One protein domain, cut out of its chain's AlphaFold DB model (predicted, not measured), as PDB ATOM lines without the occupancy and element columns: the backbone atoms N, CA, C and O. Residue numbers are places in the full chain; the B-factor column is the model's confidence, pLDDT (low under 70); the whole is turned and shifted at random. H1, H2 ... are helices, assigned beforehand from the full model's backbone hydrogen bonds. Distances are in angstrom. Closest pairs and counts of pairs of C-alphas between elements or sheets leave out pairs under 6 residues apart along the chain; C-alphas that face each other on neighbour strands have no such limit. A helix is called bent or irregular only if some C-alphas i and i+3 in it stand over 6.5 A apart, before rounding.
ATOM      1  N   TRP A  22     -72.896   1.799  12.939       76.25
ATOM      2  CA  TRP A  22     -74.268   1.554  13.374       76.25
ATOM      3  C   TRP A  22     -74.570   0.054  13.395       76.25
ATOM      4  O   TRP A  22     -73.933  -0.708  12.673       76.25
ATOM      5  N   HIS A  23     -75.523  -0.367  14.230       74.75
ATOM      6  CA  HIS A  23     -75.949  -1.760  14.298       74.75
ATOM      7  C   HIS A  23     -76.514  -2.184  12.935       74.75
ATOM      8  O   HIS A  23     -77.375  -1.473  12.411       74.75
ATOM      9  N   PRO A  24     -76.061  -3.308  12.354       73.25
ATOM     10  CA  PRO A  24     -76.585  -3.772  11.081       73.25
ATOM     11  C   PRO A  24     -78.057  -4.158  11.246       73.25
ATOM     12  O   PRO A  24     -78.455  -4.746  12.248       73.25
ATOM     13  N   PHE A  25     -78.886  -3.811  10.276       75.00
ATOM     14  CA  PHE A  25     -80.265  -4.271  10.210       75.00
ATOM     15  C   PHE A  25     -80.618  -4.532   8.754       75.00
ATOM     16  O   PHE A  25     -80.055  -3.918   7.847       75.00
ATOM     17  N   LEU A  26     -81.547  -5.456   8.540       74.19
ATOM     18  CA  LEU A  26     -82.041  -5.803   7.220       74.19
ATOM     19  C   LEU A  26     -83.495  -5.370   7.114       74.19
ATOM     20  O   LEU A  26     -84.313  -5.673   7.979       74.19
ATOM     21  N   VAL A  27     -83.809  -4.656   6.038       77.62
ATOM     22  CA  VAL A  27     -85.180  -4.291   5.692       77.62
ATOM     23  C   VAL A  27     -85.523  -5.030   4.409       77.62
ATOM     24  O   VAL A  27     -84.958  -4.747   3.355       77.62
ATOM     25  N   GLN A  28     -86.421  -6.008   4.505       71.06
ATOM     26  CA  GLN A  28     -86.928  -6.734   3.346       71.06
ATOM     27  C   GLN A  28     -88.251  -6.126   2.889       71.06
ATOM     28  O   GLN A  28     -89.250  -6.168   3.605       71.06
ATOM     29  N   CYS A  29     -88.271  -5.591   1.673       77.31
ATOM     30  CA  CYS A  29     -89.456  -4.996   1.071       77.31
ATOM     31  C   CYS A  29     -89.797  -5.711  -0.234       77.31
ATOM     32  O   CYS A  29     -88.945  -5.930  -1.088       77.31
ATOM     33  N   LYS A  30     -91.078  -6.040  -0.411       75.38
ATOM     34  CA  LYS A  30     -91.579  -6.716  -1.620       75.38
ATOM     35  C   LYS A  30     -91.726  -5.774  -2.818       75.38
ATOM     36  O   LYS A  30     -91.821  -6.225  -3.952       75.38
ATOM     37  N   CYS A  31     -91.798  -4.468  -2.562       83.81
ATOM     38  CA  CYS A  31     -92.004  -3.453  -3.586       83.81
ATOM     39  C   CYS A  31     -90.671  -2.827  -4.002       83.81
ATOM     40  O   CYS A  31     -89.960  -2.258  -3.170       83.81
ATOM     41  N   PHE A  32     -90.385  -2.866  -5.304       81.31
ATOM     42  CA  PHE A  32     -89.169  -2.310  -5.896       81.31
ATOM     43  C   PHE A  32     -88.990  -0.816  -5.588       81.31
ATOM     44  O   PHE A  32     -87.926  -0.392  -5.143       81.31
ATOM     45  N   TYR A  33     -90.047  -0.011  -5.744       86.50
ATOM     46  CA  TYR A  33     -89.985   1.431  -5.476       86.50
ATOM     47  C   TYR A  33     -89.710   1.742  -4.005       86.50
ATOM     48  O   TYR A  33     -88.939   2.649  -3.697       86.50
ATOM     49  N   HIS A  34     -90.293   0.958  -3.097       86.94
ATOM     50  CA  HIS A  34     -90.033   1.102  -1.670       86.94
ATOM     51  C   HIS A  34     -88.577   0.744  -1.340       86.94
ATOM     52  O   HIS A  34     -87.920   1.505  -0.637       86.94
ATOM     53  N   MET A  35     -88.046  -0.356  -1.893       84.50
ATOM     54  CA  MET A  35     -86.624  -0.697  -1.748       84.50
ATOM     55  C   MET A  35     -85.722   0.437  -2.237       84.50
ATOM     56  O   MET A  35     -84.825   0.858  -1.514       84.50
ATOM     57  N   ARG A  36     -85.984   0.996  -3.427       86.25
ATOM     58  CA  ARG A  36     -85.174   2.103  -3.958       86.25
ATOM     59  C   ARG A  36     -85.226   3.346  -3.078       86.25
ATOM     60  O   ARG A  36     -84.189   3.976  -2.886       86.25
ATOM     61  N   LEU A  37     -86.398   3.688  -2.544       90.50
ATOM     62  CA  LEU A  37     -86.555   4.832  -1.649       90.50
ATOM     63  C   LEU A  37     -85.763   4.633  -0.350       90.50
ATOM     64  O   LEU A  37     -85.001   5.514   0.040       90.50
ATOM     65  N   VAL A  38     -85.894   3.467   0.288       88.62
ATOM     66  CA  VAL A  38     -85.166   3.142   1.524       88.62
ATOM     67  C   VAL A  38     -83.657   3.129   1.284       88.62
ATOM     68  O   VAL A  38     -82.920   3.761   2.040       88.62
ATOM     69  N   THR A  39     -83.191   2.504   0.199       86.88
ATOM     70  CA  THR A  39     -81.770   2.502  -0.178       86.88
ATOM     71  C   THR A  39     -81.251   3.915  -0.426       86.88
ATOM     72  O   THR A  39     -80.164   4.267   0.032       86.88
ATOM     73  N   PHE A  40     -82.030   4.762  -1.097       89.38
ATOM     74  CA  PHE A  40     -81.640   6.148  -1.332       89.38
ATOM     75  C   PHE A  40     -81.485   6.934  -0.022       89.38
ATOM     76  O   PHE A  40     -80.475   7.613   0.176       89.38
ATOM     77  N   LEU A  41     -82.445   6.799   0.896       90.81
ATOM     78  CA  LEU A  41     -82.456   7.529   2.165       90.81
ATOM     79  C   LEU A  41     -81.403   7.031   3.164       90.81
ATOM     80  O   LEU A  41     -80.789   7.847   3.845       90.81
ATOM     81  N   LEU A  42     -81.190   5.715   3.268       87.19
ATOM     82  CA  LEU A  42     -80.326   5.119   4.298       87.19
ATOM     83  C   LEU A  42     -78.904   4.809   3.825       87.19
ATOM     84  O   LEU A  42     -77.998   4.731   4.655       87.19
ATOM     85  N   HIS A  43     -78.684   4.645   2.520       85.94
ATOM     86  CA  HIS A  43     -77.363   4.325   1.976       85.94
ATOM     87  C   HIS A  43     -76.810   5.467   1.128       85.94
ATOM     88  O   HIS A  43     -75.718   5.951   1.417       85.94
ATOM     89  N   THR A  44     -77.561   5.954   0.137       88.69
ATOM     90  CA  THR A  44     -77.046   6.965  -0.800       88.69
ATOM     91  C   THR A  44     -76.779   8.301  -0.111       88.69
ATOM     92  O   THR A  44     -75.642   8.770  -0.124       88.69
ATOM     93  N   ILE A  45     -77.787   8.909   0.525       92.88
ATOM     94  CA  ILE A  45     -77.625  10.224   1.169       92.88
ATOM     95  C   ILE A  45     -76.522  10.196   2.246       92.88
ATOM     96  O   ILE A  45     -75.609  11.024   2.166       92.88
ATOM     97  N   PRO A  46     -76.511   9.249   3.209       89.75
ATOM     98  CA  PRO A  46     -75.479   9.221   4.242       89.75
ATOM     99  C   PRO A  46     -74.073   8.982   3.685       89.75
ATOM    100  O   PRO A  46     -73.115   9.543   4.214       89.75
ATOM    101  N   ALA A  47     -73.929   8.204   2.606       90.06
ATOM    102  CA  ALA A  47     -72.633   7.970   1.974       90.06
ATOM    103  C   ALA A  47     -72.039   9.247   1.369       90.06
ATOM    104  O   ALA A  47     -70.870   9.547   1.606       90.06
ATOM    105  N   TYR A  48     -72.843  10.019   0.631       92.38
ATOM    106  CA  TYR A  48     -72.384  11.279   0.041       92.38
ATOM    107  C   TYR A  48     -72.092  12.342   1.102       92.38
ATOM    108  O   TYR A  48     -71.105  13.063   0.971       92.38
ATOM    109  N   LEU A  49     -72.893  12.416   2.172       93.12
ATOM    110  CA  LEU A  49     -72.615  13.312   3.299       93.12
ATOM    111  C   LEU A  49     -71.309  12.937   4.014       93.12
ATOM    112  O   LEU A  49     -70.495  13.815   4.304       93.12
ATOM    113  N   ALA A  50     -71.078  11.643   4.255       90.44
ATOM    114  CA  ALA A  50     -69.847  11.161   4.871       90.44
ATOM    115  C   ALA A  50     -68.617  11.450   3.995       90.44
ATOM    116  O   ALA A  50     -67.621  11.964   4.497       90.44
ATOM    117  N   ASP A  51     -68.688  11.188   2.688       91.50
ATOM    118  CA  ASP A  51     -67.583  11.475   1.766       91.50
ATOM    119  C   ASP A  51     -67.351  12.984   1.577       91.50
ATOM    120  O   ASP A  51     -66.206  13.407   1.412       91.50
ATOM    121  N   ALA A  52     -68.399  13.815   1.643       92.81
ATOM    122  CA  ALA A  52     -68.254  15.270   1.649       92.81
ATOM    123  C   ALA A  52     -67.515  15.753   2.903       92.81
ATOM    124  O   ALA A  52     -66.573  16.536   2.799       92.81
ATOM    125  N   PHE A  53     -67.874  15.227   4.076       92.38
ATOM    126  CA  PHE A  53     -67.160  15.515   5.319       92.38
ATOM    127  C   PHE A  53     -65.696  15.055   5.257       92.38
ATOM    128  O   PHE A  53     -64.793  15.827   5.580       92.38
ATOM    129  N   LEU A  54     -65.441  13.829   4.786       90.44
ATOM    130  CA  LEU A  54     -64.083  13.307   4.620       90.44
ATOM    131  C   LEU A  54     -63.253  14.207   3.702       90.44
ATOM    132  O   LEU A  54     -62.142  14.580   4.073       90.44
ATOM    133  N   MET A  55     -63.828  14.644   2.582       91.69
ATOM    134  CA  MET A  55     -63.197  15.582   1.659       91.69
ATOM    135  C   MET A  55     -62.857  16.922   2.323       91.69
ATOM    136  O   MET A  55     -61.740  17.404   2.150       91.69
ATOM    137  N   CYS A  56     -63.766  17.502   3.113       92.19
ATOM    138  CA  CYS A  56     -63.492  18.730   3.870       92.19
ATOM    139  C   CYS A  56     -62.356  18.549   4.894       92.19
ATOM    140  O   CYS A  56     -61.642  19.499   5.190       92.19
ATOM    141  N   THR A  57     -62.162  17.330   5.405       90.69
ATOM    142  CA  THR A  57     -61.054  16.981   6.316       90.69
ATOM    143  C   THR A  57     -59.783  16.493   5.604       90.69
ATOM    144  O   THR A  57     -58.860  16.027   6.268       90.69
ATOM    145  N   GLY A  58     -59.723  16.565   4.267       87.31
ATOM    146  CA  GLY A  58     -58.566  16.131   3.472       87.31
ATOM    147  C   GLY A  58     -58.392  14.610   3.354       87.31
ATOM    148  O   GLY A  58     -57.327  14.140   2.963       87.31
ATOM    149  N   LYS A  59     -59.419  13.826   3.700       86.44
ATOM    150  CA  LYS A  59     -59.428  12.359   3.601       86.44
ATOM    151  C   LYS A  59     -60.044  11.898   2.277       86.44
ATOM    152  O   LYS A  59     -60.860  12.595   1.674       86.44
ATOM    153  N   GLU A  60     -59.667  10.700   1.829       86.06
ATOM    154  CA  GLU A  60     -60.196  10.120   0.592       86.06
ATOM    155  C   GLU A  60     -61.687   9.752   0.724       86.06
ATOM    156  O   GLU A  60     -62.147   9.290   1.768       86.06
ATOM    157  N   ARG A  61     -62.437   9.923  -0.371       85.12
ATOM    158  CA  ARG A  61     -63.835   9.497  -0.508       85.12
ATOM    159  C   ARG A  61     -63.909   7.981  -0.712       85.12
ATOM    160  O   ARG A  61     -63.657   7.478  -1.813       85.12
ATOM    161  N   THR A  62     -64.231   7.245   0.344       85.56
ATOM    162  CA  THR A  62     -64.257   5.773   0.332       85.56
ATOM    163  C   THR A  62     -65.655   5.192   0.523       85.56
ATOM    164  O   THR A  62     -65.890   4.044   0.138       85.56
ATOM    165  N   VAL A  63     -66.592   5.948   1.102       88.69
ATOM    166  CA  VAL A  63     -67.893   5.423   1.536       88.69
ATOM    167  C   VAL A  63     -68.803   5.158   0.340       88.69
ATOM    168  O   VAL A  63     -69.390   4.079   0.253       88.69
ATOM    169  N   VAL A  64     -68.861   6.071  -0.635       90.69
ATOM    170  CA  VAL A  64     -69.639   5.865  -1.868       90.69
ATOM    171  C   VAL A  64     -69.105   4.657  -2.642       90.69
ATOM    172  O   VAL A  64     -69.885   3.789  -3.028       90.69
ATOM    173  N   LYS A  65     -67.775   4.525  -2.782       89.81
ATOM    174  CA  LYS A  65     -67.139   3.373  -3.455       89.81
ATOM    175  C   LYS A  65     -67.535   2.041  -2.807       89.81
ATOM    176  O   LYS A  65     -67.777   1.060  -3.510       89.81
ATOM    177  N   MET A  66     -67.590   1.994  -1.475       89.50
ATOM    178  CA  MET A  66     -68.012   0.807  -0.729       89.50
ATOM    179  C   MET A  66     -69.480   0.466  -1.007       89.50
ATOM    180  O   MET A  66     -69.777  -0.675  -1.358       89.50
ATOM    181  N   TYR A  67     -70.387   1.442  -0.916       88.94
ATOM    182  CA  TYR A  67     -71.806   1.203  -1.181       88.94
ATOM    183  C   TYR A  67     -72.091   0.814  -2.633       88.94
ATOM    184  O   TYR A  67     -72.928  -0.054  -2.857       88.94
ATOM    185  N   THR A  68     -71.355   1.344  -3.616       89.75
ATOM    186  CA  THR A  68     -71.457   0.886  -5.012       89.75
ATOM    187  C   THR A  68     -71.107  -0.598  -5.147       89.75
ATOM    188  O   THR A  68     -71.808  -1.337  -5.834       89.75
ATOM    189  N   LYS A  69     -70.059  -1.076  -4.458       90.69
ATOM    190  CA  LYS A  69     -69.711  -2.508  -4.452       90.69
ATOM    191  C   LYS A  69     -70.816  -3.355  -3.820       90.69
ATOM    192  O   LYS A  69     -71.155  -4.395  -4.375       90.69
ATOM    193  N   ILE A  70     -71.376  -2.904  -2.696       88.69
ATOM    194  CA  ILE A  70     -72.482  -3.591  -2.014       88.69
ATOM    195  C   ILE A  70     -73.699  -3.681  -2.940       88.69
ATOM    196  O   ILE A  70     -74.236  -4.768  -3.130       88.69
ATOM    197  N   GLN A  71     -74.083  -2.574  -3.575       88.00
ATOM    198  CA  GLN A  71     -75.214  -2.526  -4.497       88.00
ATOM    199  C   GLN A  71     -75.027  -3.486  -5.681       88.00
ATOM    200  O   GLN A  71     -75.931  -4.258  -5.984       88.00
ATOM    201  N   ASN A  72     -73.830  -3.534  -6.274       90.12
ATOM    202  CA  ASN A  72     -73.520  -4.476  -7.354       90.12
ATOM    203  C   ASN A  72     -73.650  -5.947  -6.922       90.12
ATOM    204  O   ASN A  72     -73.984  -6.805  -7.736       90.12
ATOM    205  N   VAL A  73     -73.332  -6.268  -5.663       89.81
ATOM    206  CA  VAL A  73     -73.521  -7.621  -5.117       89.81
ATOM    207  C   VAL A  73     -75.007  -7.902  -4.905       89.81
ATOM    208  O   VAL A  73     -75.472  -8.966  -5.301       89.81
ATOM    209  N   ILE A  74     -75.755  -6.951  -4.340       86.19
ATOM    210  CA  ILE A  74     -77.202  -7.078  -4.127       86.19
ATOM    211  C   ILE A  74     -77.928  -7.313  -5.454       86.19
ATOM    212  O   ILE A  74     -78.710  -8.251  -5.542       86.19
ATOM    213  N   GLU A  75     -77.625  -6.541  -6.498       86.12
ATOM    214  CA  GLU A  75     -78.239  -6.692  -7.827       86.12
ATOM    215  C   GLU A  75     -77.986  -8.082  -8.426       86.12
ATOM    216  O   GLU A  75     -78.882  -8.698  -8.996       86.12
ATOM    217  N   LYS A  76     -76.784  -8.637  -8.235       89.31
ATOM    218  CA  LYS A  76     -76.466 -10.006  -8.678       89.31
ATOM    219  C   LYS A  76     -77.177 -11.075  -7.848       89.31
ATOM    220  O   LYS A  76     -77.508 -12.137  -8.370       89.31
ATOM    221  N   LEU A  77     -77.386 -10.818  -6.558       87.81
ATOM    222  CA  LEU A  77     -78.063 -11.732  -5.636       87.81
ATOM    223  C   LEU A  77     -79.589 -11.589  -5.657       87.81
ATOM    224  O   LEU A  77     -80.278 -12.441  -5.096       87.81
ATOM    225  N   GLU A  78     -80.137 -10.562  -6.307       84.38
ATOM    226  CA  GLU A  78     -81.574 -10.277  -6.341       84.38
ATOM    227  C   GLU A  78     -82.370 -11.495  -6.820       84.38
ATOM    228  O   GLU A  78     -83.291 -11.939  -6.137       84.38
ATOM    229  N   TYR A  79     -81.944 -12.120  -7.921       83.19
ATOM    230  CA  TYR A  79     -82.588 -13.320  -8.462       83.19
ATOM    231  C   TYR A  79     -82.665 -14.473  -7.450       83.19
ATOM    232  O   TYR A  79     -83.683 -15.162  -7.354       83.19
ATOM    233  N   PHE A  80     -81.588 -14.683  -6.692       84.25
ATOM    234  CA  PHE A  80     -81.489 -15.783  -5.734       84.25
ATOM    235  C   PHE A  80     -82.230 -15.489  -4.432       84.25
ATOM    236  O   PHE A  80     -82.793 -16.393  -3.826       84.25
ATOM    237  N   SER A  81     -82.237 -14.227  -4.008       80.25
ATOM    238  CA  SER A  81     -82.843 -13.796  -2.747       80.25
ATOM    239  C   SER A  81     -84.354 -13.568  -2.850       80.25
ATOM    240  O   SER A  81     -85.072 -13.792  -1.879       80.25
ATOM    241  N   ALA A  82     -84.858 -13.161  -4.020       78.62
ATOM    242  CA  ALA A  82     -86.275 -12.860  -4.225       78.62
ATOM    243  C   ALA A  82     -87.136 -14.097  -4.526       78.62
ATOM    244  O   ALA A  82     -88.366 -14.028  -4.448       78.62
ATOM    245  N   LYS A  83     -86.519 -15.226  -4.890       79.50
ATOM    246  CA  LYS A  83     -87.230 -16.438  -5.298       79.50
ATOM    247  C   LYS A  83     -87.093 -17.527  -4.244       79.50
ATOM    248  O   LYS A  83     -85.994 -17.860  -3.815       79.50
ATOM    249  N   LEU A  84     -88.217 -18.132  -3.868       80.12
ATOM    250  CA  LEU A  84     -88.194 -19.335  -3.045       80.12
ATOM    251  C   LEU A  84     -87.795 -20.523  -3.922       80.12
ATOM    252  O   LEU A  84     -88.526 -20.904  -4.839       80.12
ATOM    253  N   PHE A  85     -86.642 -21.116  -3.630       81.31
ATOM    254  CA  PHE A  85     -86.222 -22.359  -4.257       81.31
ATOM    255  C   PHE A  85     -86.598 -23.532  -3.357       81.31
ATOM    256  O   PHE A  85     -86.054 -23.698  -2.267       81.31
TER     257      PHE A  85
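What this domain is: This is residues 22 to 85 of the 166 residues of the protein "Sterile domain-containing protein" of Callosobruchus maculatus (UniProt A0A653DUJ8). A long, loose helical hairpin: bent helix H1 and, folding back from it, H2, joined near the link, with H1a and the far part of H2 splayed apart. Residues 72 to 81 stick out. The 64 printed residues hold two named helices, H1 then H2, and no named strand: all helix. The whole is loose, a rod of 48 by 22 by 19 A, radius of gyration of the C-alphas 14.1 A.

How they stand to each other: After residues 22 to 31, H1, residues 32 to 56, was assigned as one helix by its hydrogen bonds but is bent, C-alphas 42 and 45 being 6.6 A apart. Its arms, H1a, residues 32 to 42, and H1b, residues 45 to 56, stand at a shallow tilt of 30 degrees. H1b forms a hairpin with H2, residues 63 to 82, at a shallow tilt of 21 degrees, opposite ways. They touch with residues 47 to 51 and 63 to 67 alone; the closest C-alphas, of Ala 47 and Val 64, are 5.3 A apart. H1a and H2 are apart. Every O i to N i+4 pair is within hydrogen-bond range in H1a and H1b, and 14 of 16 in H2.

Where its parts are: H1a begins at C-alpha 32 (-89.169, -2.310, -5.896) and measures 15.4 A; H1b measures 16.7 A. H2 measures 26.6 A, ending at C-alpha 82 (-86.275, -12.860, -4.225). H2 has a kink of 47 degrees near residue 76 and is only just irregular, C-alphas 76 and 79 being 7.0 A apart.

The domain as a whole: The C-alphas farthest apart, of Gly 58 and Phe 85, are 48.0 A apart. The printed part has no cut, the link from H1 to H2 is short, and no printed residue is under 70 in pLDDT.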